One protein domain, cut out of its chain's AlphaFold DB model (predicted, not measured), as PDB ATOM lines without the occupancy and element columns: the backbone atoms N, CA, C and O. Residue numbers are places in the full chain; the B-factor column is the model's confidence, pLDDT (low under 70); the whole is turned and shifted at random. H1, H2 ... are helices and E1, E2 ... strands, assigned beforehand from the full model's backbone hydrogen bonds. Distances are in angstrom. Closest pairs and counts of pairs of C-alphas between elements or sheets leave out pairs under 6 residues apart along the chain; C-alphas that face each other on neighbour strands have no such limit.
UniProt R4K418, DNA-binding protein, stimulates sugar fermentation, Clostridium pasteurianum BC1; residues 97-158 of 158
ATOM      1  N   VAL A  97     139.873 105.031 127.506       89.31
ATOM      2  CA  VAL A  97     138.467 105.356 127.225       89.31
ATOM      3  C   VAL A  97     137.697 105.875 128.440       89.31
ATOM      4  O   VAL A  97     137.037 106.907 128.340       89.31
ATOM      5  N   ASN A  98     137.852 105.247 129.609       91.94
ATOM      6  CA  ASN A  98     137.159 105.685 130.823       91.94
ATOM      7  C   ASN A  98     137.595 107.096 131.233       91.94
ATOM      8  O   ASN A  98     136.774 107.890 131.666       91.94
ATOM      9  N   ARG A  99     138.864 107.463 131.025       91.94
ATOM     10  CA  ARG A  99     139.334 108.830 131.293       91.94
ATOM     11  C   ARG A  99     138.687 109.853 130.349       91.94
ATOM     12  O   ARG A  99     138.392 110.960 130.788       91.94
ATOM     13  N   TYR A 100     138.448 109.499 129.086       90.94
ATOM     14  CA  TYR A 100     137.740 110.380 128.150       90.94
ATOM     15  C   TYR A 100     136.268 110.535 128.536       90.94
ATOM     16  O   TYR A 100     135.764 111.653 128.602       90.94
ATOM     17  N   VAL A 101     135.592 109.428 128.857       91.56
ATOM     18  CA  VAL A 101     134.192 109.458 129.306       91.56
ATOM     19  C   VAL A 101     134.048 110.256 130.597       91.56
ATOM     20  O   VAL A 101     133.163 111.096 130.689       91.56
ATOM     21  N   GLU A 102     134.952 110.077 131.559       93.00
ATOM     22  CA  GLU A 102     134.974 110.848 132.802       93.00
ATOM     23  C   GLU A 102     135.085 112.360 132.546       93.00
ATOM     24  O   GLU A 102     134.350 113.138 133.152       93.00
ATOM     25  N   HIS A 103     135.953 112.785 131.620       91.94
ATOM     26  CA  HIS A 103     136.042 114.190 131.206       91.94
ATOM     27  C   HIS A 103     134.708 114.691 130.643       91.94
ATOM     28  O   HIS A 103     134.204 115.730 131.069       91.94
ATOM     29  N   PHE A 104     134.090 113.946 129.728       91.38
ATOM     30  CA  PHE A 104     132.823 114.356 129.115       91.38
ATOM     31  C   PHE A 104     131.626 114.312 130.079       91.38
ATOM     32  O   PHE A 104     130.699 115.112 129.938       91.38
ATOM     33  N   LEU A 105     131.657 113.439 131.089       92.38
ATOM     34  CA  LEU A 105     130.701 113.436 132.198       92.38
ATOM     35  C   LEU A 105     130.865 114.698 133.056       92.38
ATOM     36  O   LEU A 105     129.895 115.428 133.267       92.38
ATOM     37  N   LYS A 106     132.093 114.999 133.497       91.94
ATOM     38  CA  LYS A 106     132.385 116.151 134.368       91.94
ATOM     39  C   LYS A 106     132.122 117.496 133.704       91.94
ATOM     40  O   LYS A 106     131.698 118.433 134.370       91.94
ATOM     41  N   THR A 107     132.331 117.578 132.395       90.50
ATOM     42  CA  THR A 107     132.094 118.792 131.600       90.50
ATOM     43  C   THR A 107     130.659 118.910 131.076       90.50
ATOM     44  O   THR A 107     130.349 119.847 130.349       90.50
ATOM     45  N   GLY A 108     129.767 117.973 131.422       90.88
ATOM     46  CA  GLY A 108     128.351 118.022 131.040       90.88
ATOM     47  C   GLY A 108     128.060 117.715 129.565       90.88
ATOM     48  O   GLY A 108     126.905 117.790 129.139       90.88
ATOM     49  N   GLN A 109     129.065 117.314 128.782       89.12
ATOM     50  CA  GLN A 109     128.920 116.986 127.357       89.12
ATOM     51  C   GLN A 109     128.097 115.710 127.117       89.12
ATOM     52  O   GLN A 109     127.528 115.534 126.042       89.12
ATOM     53  N   LEU A 110     127.965 114.850 128.131       90.19
ATOM     54  CA  LEU A 110     127.094 113.665 128.111       90.19
ATOM     55  C   LEU A 110     125.758 113.877 128.844       90.19
ATOM     56  O   LEU A 110     125.073 112.908 129.158       90.19
ATOM     57  N   SER A 111     125.347 115.130 129.070       89.81
ATOM     58  CA  SER A 111     124.094 115.476 129.770       89.81
ATOM     59  C   SER A 111     122.821 114.903 129.132       89.81
ATOM     60  O   SER A 111     121.831 114.692 129.824       89.81
ATOM     61  N   LYS A 112     122.845 114.609 127.824       88.25
ATOM     62  CA  LYS A 112     121.741 113.929 127.118       88.25
ATOM     63  C   LYS A 112     121.620 112.438 127.451       88.25
ATOM     64  O   LYS A 112     120.591 111.846 127.153       88.25
ATOM     65  N   ILE A 113     122.675 111.838 128.001       87.06
ATOM     66  CA  ILE A 113     122.721 110.427 128.405       87.06
ATOM     67  C   ILE A 113     122.477 110.319 129.909       87.06
ATOM     68  O   ILE A 113     121.704 109.471 130.340       87.06
ATOM     69  N   VAL A 114     123.111 111.188 130.703       89.94
ATOM     70  CA  VAL A 114     122.972 111.201 132.161       89.94
ATOM     71  C   VAL A 114     123.085 112.622 132.711       89.94
ATOM     72  O   VAL A 114     123.978 113.382 132.331       89.94
ATOM     73  N   ALA A 115     122.184 112.994 133.619       90.06
ATOM     74  CA  ALA A 115     122.276 114.262 134.337       90.06
ATOM     75  C   ALA A 115     123.402 114.216 135.386       90.06
ATOM     76  O   ALA A 115     123.831 113.146 135.803       90.06
ATOM     77  N   ASN A 116     123.889 115.385 135.816       91.50
ATOM     78  CA  ASN A 116     124.843 115.514 136.930       91.50
ATOM     79  C   ASN A 116     126.128 114.667 136.803       91.50
ATOM     80  O   ASN A 116     126.688 114.220 137.802       91.50
ATOM     81  N   GLY A 117     126.656 114.500 135.583       90.44
ATOM     82  CA  GLY A 117     127.869 113.707 135.317       90.44
ATOM     83  C   GLY A 117     129.128 114.127 136.097       90.44
ATOM     84  O   GLY A 117     130.062 113.341 136.225       90.44
ATOM     85  N   HIS A 118     129.159 115.323 136.689       92.19
ATOM     86  CA  HIS A 118     130.224 115.748 137.606       92.19
ATOM     87  C   HIS A 118     130.301 114.914 138.899       92.19
ATOM     88  O   HIS A 118     131.372 114.851 139.498       92.19
ATOM     89  N   ASN A 119     129.218 114.226 139.279       92.81
ATOM     90  CA  ASN A 119     129.151 113.321 140.431       92.81
ATOM     91  C   ASN A 119     129.559 111.873 140.098       92.81
ATOM     92  O   ASN A 119     129.324 110.971 140.899       92.81
ATOM     93  N   ALA A 120     130.131 111.623 138.915       93.12
ATOM     94  CA  ALA A 120     130.503 110.280 138.489       93.12
ATOM     95  C   ALA A 120     131.556 109.641 139.411       93.12
ATOM     96  O   ALA A 120     132.629 110.204 139.640       93.12
ATOM     97  N   ILE A 121     131.276 108.422 139.870       93.56
ATOM     98  CA  ILE A 121     132.177 107.602 140.684       93.56
ATOM     99  C   ILE A 121     132.617 106.392 139.863       93.56
ATOM    100  O   ILE A 121     131.781 105.696 139.294       93.56
ATOM    101  N   ARG A 122     133.925 106.129 139.798       93.12
ATOM    102  CA  ARG A 122     134.499 105.035 138.997       93.12
ATOM    103  C   ARG A 122     134.422 103.675 139.684       93.12
ATOM    104  O   ARG A 122     134.381 103.605 140.910       93.12
ATOM    105  N   GLU A 123     134.484 102.619 138.872       87.38
ATOM    106  CA  GLU A 123     134.733 101.227 139.283       87.38
ATOM    107  C   GLU A 123     133.783 100.726 140.384       87.38
ATOM    108  O   GLU A 123     134.193 100.104 141.370       87.38
ATOM    109  N   GLN A 124     132.488 101.003 140.223       89.25
ATOM    110  CA  GLN A 124     131.487 100.671 141.229       89.25
ATOM    111  C   GLN A 124     131.101  99.200 141.204       89.25
ATOM    112  O   GLN A 124     130.843  98.609 140.156       89.25
ATOM    113  N   LYS A 125     131.051  98.595 142.393       88.88
ATOM    114  CA  LYS A 125     130.687  97.189 142.559       88.88
ATOM    115  C   LYS A 125     129.168  97.025 142.479       88.88
ATOM    116  O   LYS A 125     128.446  97.617 143.273       88.88
ATOM    117  N   LEU A 126     128.708  96.150 141.588       85.12
ATOM    118  CA  LEU A 126     127.316  95.719 141.478       85.12
ATOM    119  C   LEU A 126     127.261  94.189 141.579       85.12
ATOM    120  O   LEU A 126     127.627  93.467 140.650       85.12
ATOM    121  N   GLY A 127     126.851  93.686 142.745       88.00
ATOM    122  CA  GLY A 127     126.902  92.255 143.050       88.00
ATOM    123  C   GLY A 127     128.331  91.708 142.951       88.00
ATOM    124  O   GLY A 127     129.224  92.147 143.679       88.00
ATOM    125  N   ASN A 128     128.548  90.759 142.038       91.56
ATOM    126  CA  ASN A 128     129.859  90.153 141.771       91.56
ATOM    127  C   ASN A 128     130.633  90.833 140.629       91.56
ATOM    128  O   ASN A 128     131.759  90.433 140.339       91.56
ATOM    129  N   SER A 129     130.050  91.855 140.001       87.69
ATOM    130  CA  SER A 129     130.648  92.586 138.886       87.69
ATOM    131  C   SER A 129     131.076  93.993 139.306       87.69
ATOM    132  O   SER A 129     130.699  94.493 140.370       87.69
ATOM    133  N   ARG A 130     131.884  94.639 138.465       90.12
ATOM    134  CA  ARG A 130     132.181  96.072 138.549       90.12
ATOM    135  C   ARG A 130     131.734  96.738 137.259       90.12
ATOM    136  O   ARG A 130     131.974  96.172 136.198       90.12
ATOM    137  N   LEU A 131     131.098  97.895 137.388       90.75
ATOM    138  CA  LEU A 131     130.715  98.759 136.278       90.75
ATOM    139  C   LEU A 131     131.625  99.985 136.249       90.75
ATOM    140  O   LEU A 131     132.150 100.405 137.288       90.75
ATOM    141  N   ASP A 132     131.831 100.536 135.056       92.06
ATOM    142  CA  ASP A 132     132.809 101.605 134.841       92.06
ATOM    143  C   ASP A 132     132.501 102.868 135.656       92.06
ATOM    144  O   ASP A 132     133.418 103.430 136.267       92.06
ATOM    145  N   PHE A 133     131.229 103.287 135.712       93.75
ATOM    146  CA  PHE A 133     130.786 104.452 136.481       93.75
ATOM    147  C   PHE A 133     129.438 104.247 137.183       93.75
ATOM    148  O   PHE A 133     128.589 103.478 136.740       93.75
ATOM    149  N   LEU A 134     129.223 105.014 138.249       93.12
ATOM    150  CA  LEU A 134     127.917 105.332 138.823       93.12
ATOM    151  C   LEU A 134     127.763 106.848 138.829       93.12
ATOM    152  O   LEU A 134     128.616 107.555 139.367       93.12
ATOM    153  N   VAL A 135     126.678 107.342 138.253       93.69
ATOM    154  CA  VAL A 135     126.274 108.742 138.337       93.69
ATOM    155  C   VAL A 135     124.960 108.771 139.099       93.69
ATOM    156  O   VAL A 135     123.929 108.346 138.584       93.69
ATOM    157  N   GLU A 136     125.014 109.218 140.351       90.62
ATOM    158  CA  GLU A 136     123.888 109.170 141.292       90.62
ATOM    159  C   GLU A 136     123.311 107.752 141.447       90.62
ATOM    160  O   GLU A 136     123.869 106.940 142.177       90.62
ATOM    161  N   SER A 137     122.207 107.447 140.761       90.31
ATOM    162  CA  SER A 137     121.537 106.138 140.783       90.31
ATOM    163  C   SER A 137     121.662 105.365 139.465       90.31
ATOM    164  O   SER A 137     121.122 104.268 139.336       90.31
ATOM    165  N   THR A 138     122.377 105.916 138.481       90.94
ATOM    166  CA  THR A 138     122.539 105.342 137.144       90.94
ATOM    167  C   THR A 138     123.930 104.749 136.984       90.94
ATOM    168  O   THR A 138     124.932 105.464 137.036       90.94
ATOM    169  N   TYR A 139     124.001 103.440 136.764       91.50
ATOM    170  CA  TYR A 139     125.254 102.791 136.401       91.50
ATOM    171  C   TYR A 139     125.545 102.990 134.914       91.50
ATOM    172  O   TYR A 139     124.631 102.998 134.099       91.50
ATOM    173  N   LEU A 140     126.819 103.149 134.566       90.88
ATOM    174  CA  LEU A 140     127.273 103.287 133.186       90.88
ATOM    175  C   LEU A 140     128.403 102.298 132.928       90.88
ATOM    176  O   LEU A 140     129.395 102.272 133.657       90.88
ATOM    177  N   GLU A 141     128.275 101.549 131.842       90.50
ATOM    178  CA  GLU A 141     129.339 100.713 131.299       90.50
ATOM    179  C   GLU A 141     129.828 101.312 129.980       90.50
ATOM    180  O   GLU A 141     129.048 101.575 129.061       90.50
ATOM    181  N   VAL A 142     131.136 101.494 129.862       88.88
ATOM    182  CA  VAL A 142     131.800 102.098 128.718       88.88
ATOM    183  C   VAL A 142     132.391 101.015 127.829       88.88
ATOM    184  O   VAL A 142     133.165 100.151 128.244       88.88
ATOM    185  N   LYS A 143     132.065 101.074 126.538       82.88
ATOM    186  CA  LYS A 143     132.651 100.197 125.523       82.88
ATOM    187  C   LYS A 143     133.274 101.014 124.402       82.88
ATOM    188  O   LYS A 143     132.698 101.974 123.890       82.88
ATOM    189  N   THR A 144     134.463 100.581 123.990       77.06
ATOM    190  CA  THR A 144     135.102 101.075 122.766       77.06
ATOM    191  C   THR A 144     134.418 100.483 121.532       77.06
ATOM    192  O   THR A 144     133.904  99.359 121.604       77.06
ATOM    193  N   PRO A 145     134.405 101.199 120.393       66.75
ATOM    194  CA  PRO A 145     133.725 100.748 119.189       66.75
ATOM    195  C   PRO A 145     134.217  99.383 118.724       66.75
ATOM    196  O   PRO A 145     135.412  99.142 118.542       66.75
ATOM    197  N   GLN A 146     133.264  98.497 118.456       62.22
ATOM    198  CA  GLN A 146     133.492  97.296 117.669       62.22
ATOM    199  C   GLN A 146     132.782  97.508 116.337       62.22
ATOM    200  O   GLN A 146     131.560  97.414 116.265       62.22
ATOM    201  N   LEU A 147     133.540  97.769 115.270       58.09
ATOM    202  CA  LEU A 147     133.025  98.113 113.933       58.09
ATOM    203  C   LEU A 147     132.236  96.984 113.221       58.09
ATOM    204  O   LEU A 147     132.058  97.011 112.011       58.09
ATOM    205  N   LYS A 148     131.743  95.977 113.955       48.38
ATOM    206  CA  LYS A 148     130.786  94.974 113.458       48.38
ATOM    207  C   LYS A 148     129.356  95.514 113.333       48.38
ATOM    208  O   LYS A 148     128.549  94.894 112.651       48.38
ATOM    209  N   LYS A 149     129.034  96.629 113.989       37.69
ATOM    210  CA  LYS A 149     127.778  97.367 113.816       37.69
ATOM    211  C   LYS A 149     128.150  98.831 113.628       37.69
ATOM    212  O   LYS A 149     128.919  99.368 114.420       37.69
ATOM    213  N   ALA A 150     127.697  99.425 112.531       33.47
ATOM    214  CA  ALA A 150     127.973 100.818 112.237       33.47
ATOM    215  C   ALA A 150     127.438 101.715 113.369       33.47
ATOM    216  O   ALA A 150     126.368 101.442 113.911       33.47
ATOM    217  N   VAL A 151     128.157 102.817 113.604       32.47
ATOM    218  CA  VAL A 151     127.728 104.060 114.274       32.47
ATOM    219  C   VAL A 151     128.168 104.266 115.747       32.47
ATOM    220  O   VAL A 151     127.839 103.497 116.643       32.47
ATOM    221  N   LEU A 152     128.853 105.413 115.923       36.25
ATOM    222  CA  LEU A 152     129.299 106.183 117.105       36.25
ATOM    223  C   LEU A 152     130.561 105.742 117.898       36.25
ATOM    224  O   LEU A 152     130.795 104.556 118.119       36.25
ATOM    225  N   PRO A 153     131.402 106.720 118.327       43.03
ATOM    226  CA  PRO A 153     132.755 106.491 118.847       43.03
ATOM    227  C   PRO A 153     132.825 105.921 120.271       43.03
ATOM    228  O   PRO A 153     133.899 105.483 120.664       43.03
ATOM    229  N   PHE A 154     131.722 105.861 121.024       46.09
ATOM    230  CA  PHE A 154     131.648 105.198 122.330       46.09
ATOM    231  C   PHE A 154     130.237 104.649 122.552       46.09
ATOM    232  O   PHE A 154     129.261 105.346 122.277       46.09
ATOM    233  N   PHE A 155     130.123 103.422 123.063       49.66
ATOM    234  CA  PHE A 155     128.856 102.908 123.581       49.66
ATOM    235  C   PHE A 155     128.852 103.084 125.097       49.66
ATOM    236  O   PHE A 155     129.769 102.617 125.773       49.66
ATOM    237  N   ILE A 156     127.817 103.747 125.607       49.66
ATOM    238  CA  ILE A 156     127.463 103.741 127.022       49.66
ATOM    239  C   ILE A 156     126.235 102.845 127.134       49.66
ATOM    240  O   ILE A 156     125.208 103.145 126.526       49.66
ATOM    241  N   PHE A 157     126.355 101.727 127.845       50.16
ATOM    242  CA  PHE A 157     125.185 100.961 128.265       50.16
ATOM    243  C   PHE A 157     124.738 101.507 129.625       50.16
ATOM    244  O   PHE A 157     125.561 101.610 130.537       50.16
ATOM    245  N   LEU A 158     123.466 101.907 129.690       46.34
ATOM    246  CA  LEU A 158     122.724 102.238 130.910       46.34
ATOM    247  C   LEU A 158     122.196 100.950 131.551       46.34
ATOM    248  O   LEU A 158     121.779 100.058 130.770       46.34
TER     249      LEU A 158
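What this domain is: This is residues 97 to 158 of the 158 residues of the protein "DNA-binding protein, stimulates sugar fermentation" of Clostridium pasteurianum BC1 (UniProt R4K418). A strongly twisted sheet of four strands has one helix, H1, over one face, while the hairpin of E1 and E2 reaches one way and E3, with the long loop of residues 144 to 154 after it, heads off another way, roughly as an L. The strands form a meander, each the antiparallel neighbour of the one before, in the order E1, E2, E3, E4. The printed part has 62 residues with one named helix and four named strands, H1, E1, E2, E3, E4 along the chain, and its class is mixed, helices and strands. It is compact, with a radius of gyration of the C-alphas of 11.6 A, and spans 31 by 30 by 17 A.

Where its parts are: H1 is residues 97 to 106, 14.3 A from first to last C-alpha, beginning at C-alpha 97 at (138.467, 105.356, 127.225). Residues 107 to 120 hold no named element. E1 is residues 121 to 126, 12.9 A long, with C-alpha 121 at (132.177, 107.602, 140.684). E2, the longest strand, is residues 129 to 135, 16.7 A. E3 is residues 138 to 143, 16.2 A. E4 is residues 155 to 157, ending at C-alpha 157 at (125.185, 100.961, 128.265).

How they stand to each other: E1 and E2 form a hairpin, antiparallel at 136 degrees between their directions; N 123 and O 132 are 2.9 A apart, within hydrogen-bond range. E2 and E3 form a hairpin at 115 degrees, with N 135 and O 138 at 2.8 A. E3 and E4 form a hairpin at 146 degrees, with N 143 and O 155 at 2.9 A. The pairing of E3 is staggered, with E2 over residues 138 to 140 and with E4 over 141 to 143. E1 and E4 are the edge strands. From edge to edge the strands' lines turn by 132 degrees. E4 is apart from E1 and E2. H1 is on the sheet at a height of 9.0 A, two layers with the helix on one face. It lies over E2 and, only just, over E3, on which 3 of its C-alphas fall. It runs along the strands, at 11 degrees to E2 on the local plane. The closest C-alphas of H1 and E3 are those of Asn 98 and Val 142, 6.8 A. H1 and E1 are near each other, with 5 pairs of C-alphas within 10 A. In H1 every O i to N i+4 pair is within hydrogen-bond range.

The domain as a whole: The two C-alphas farthest apart, those of Asn 119 and Lys 148, are 32.7 A apart. The printed part has no cut, and Leu 158 is the chain's last residue. The links H1 to E1, 14 residues, and E3 to E4, 11 residues, are long; E1 to E2 and E2 to E3 are tight. The mean pLDDT of the printed part is 80.5, and residues 145 to 158 are under 70.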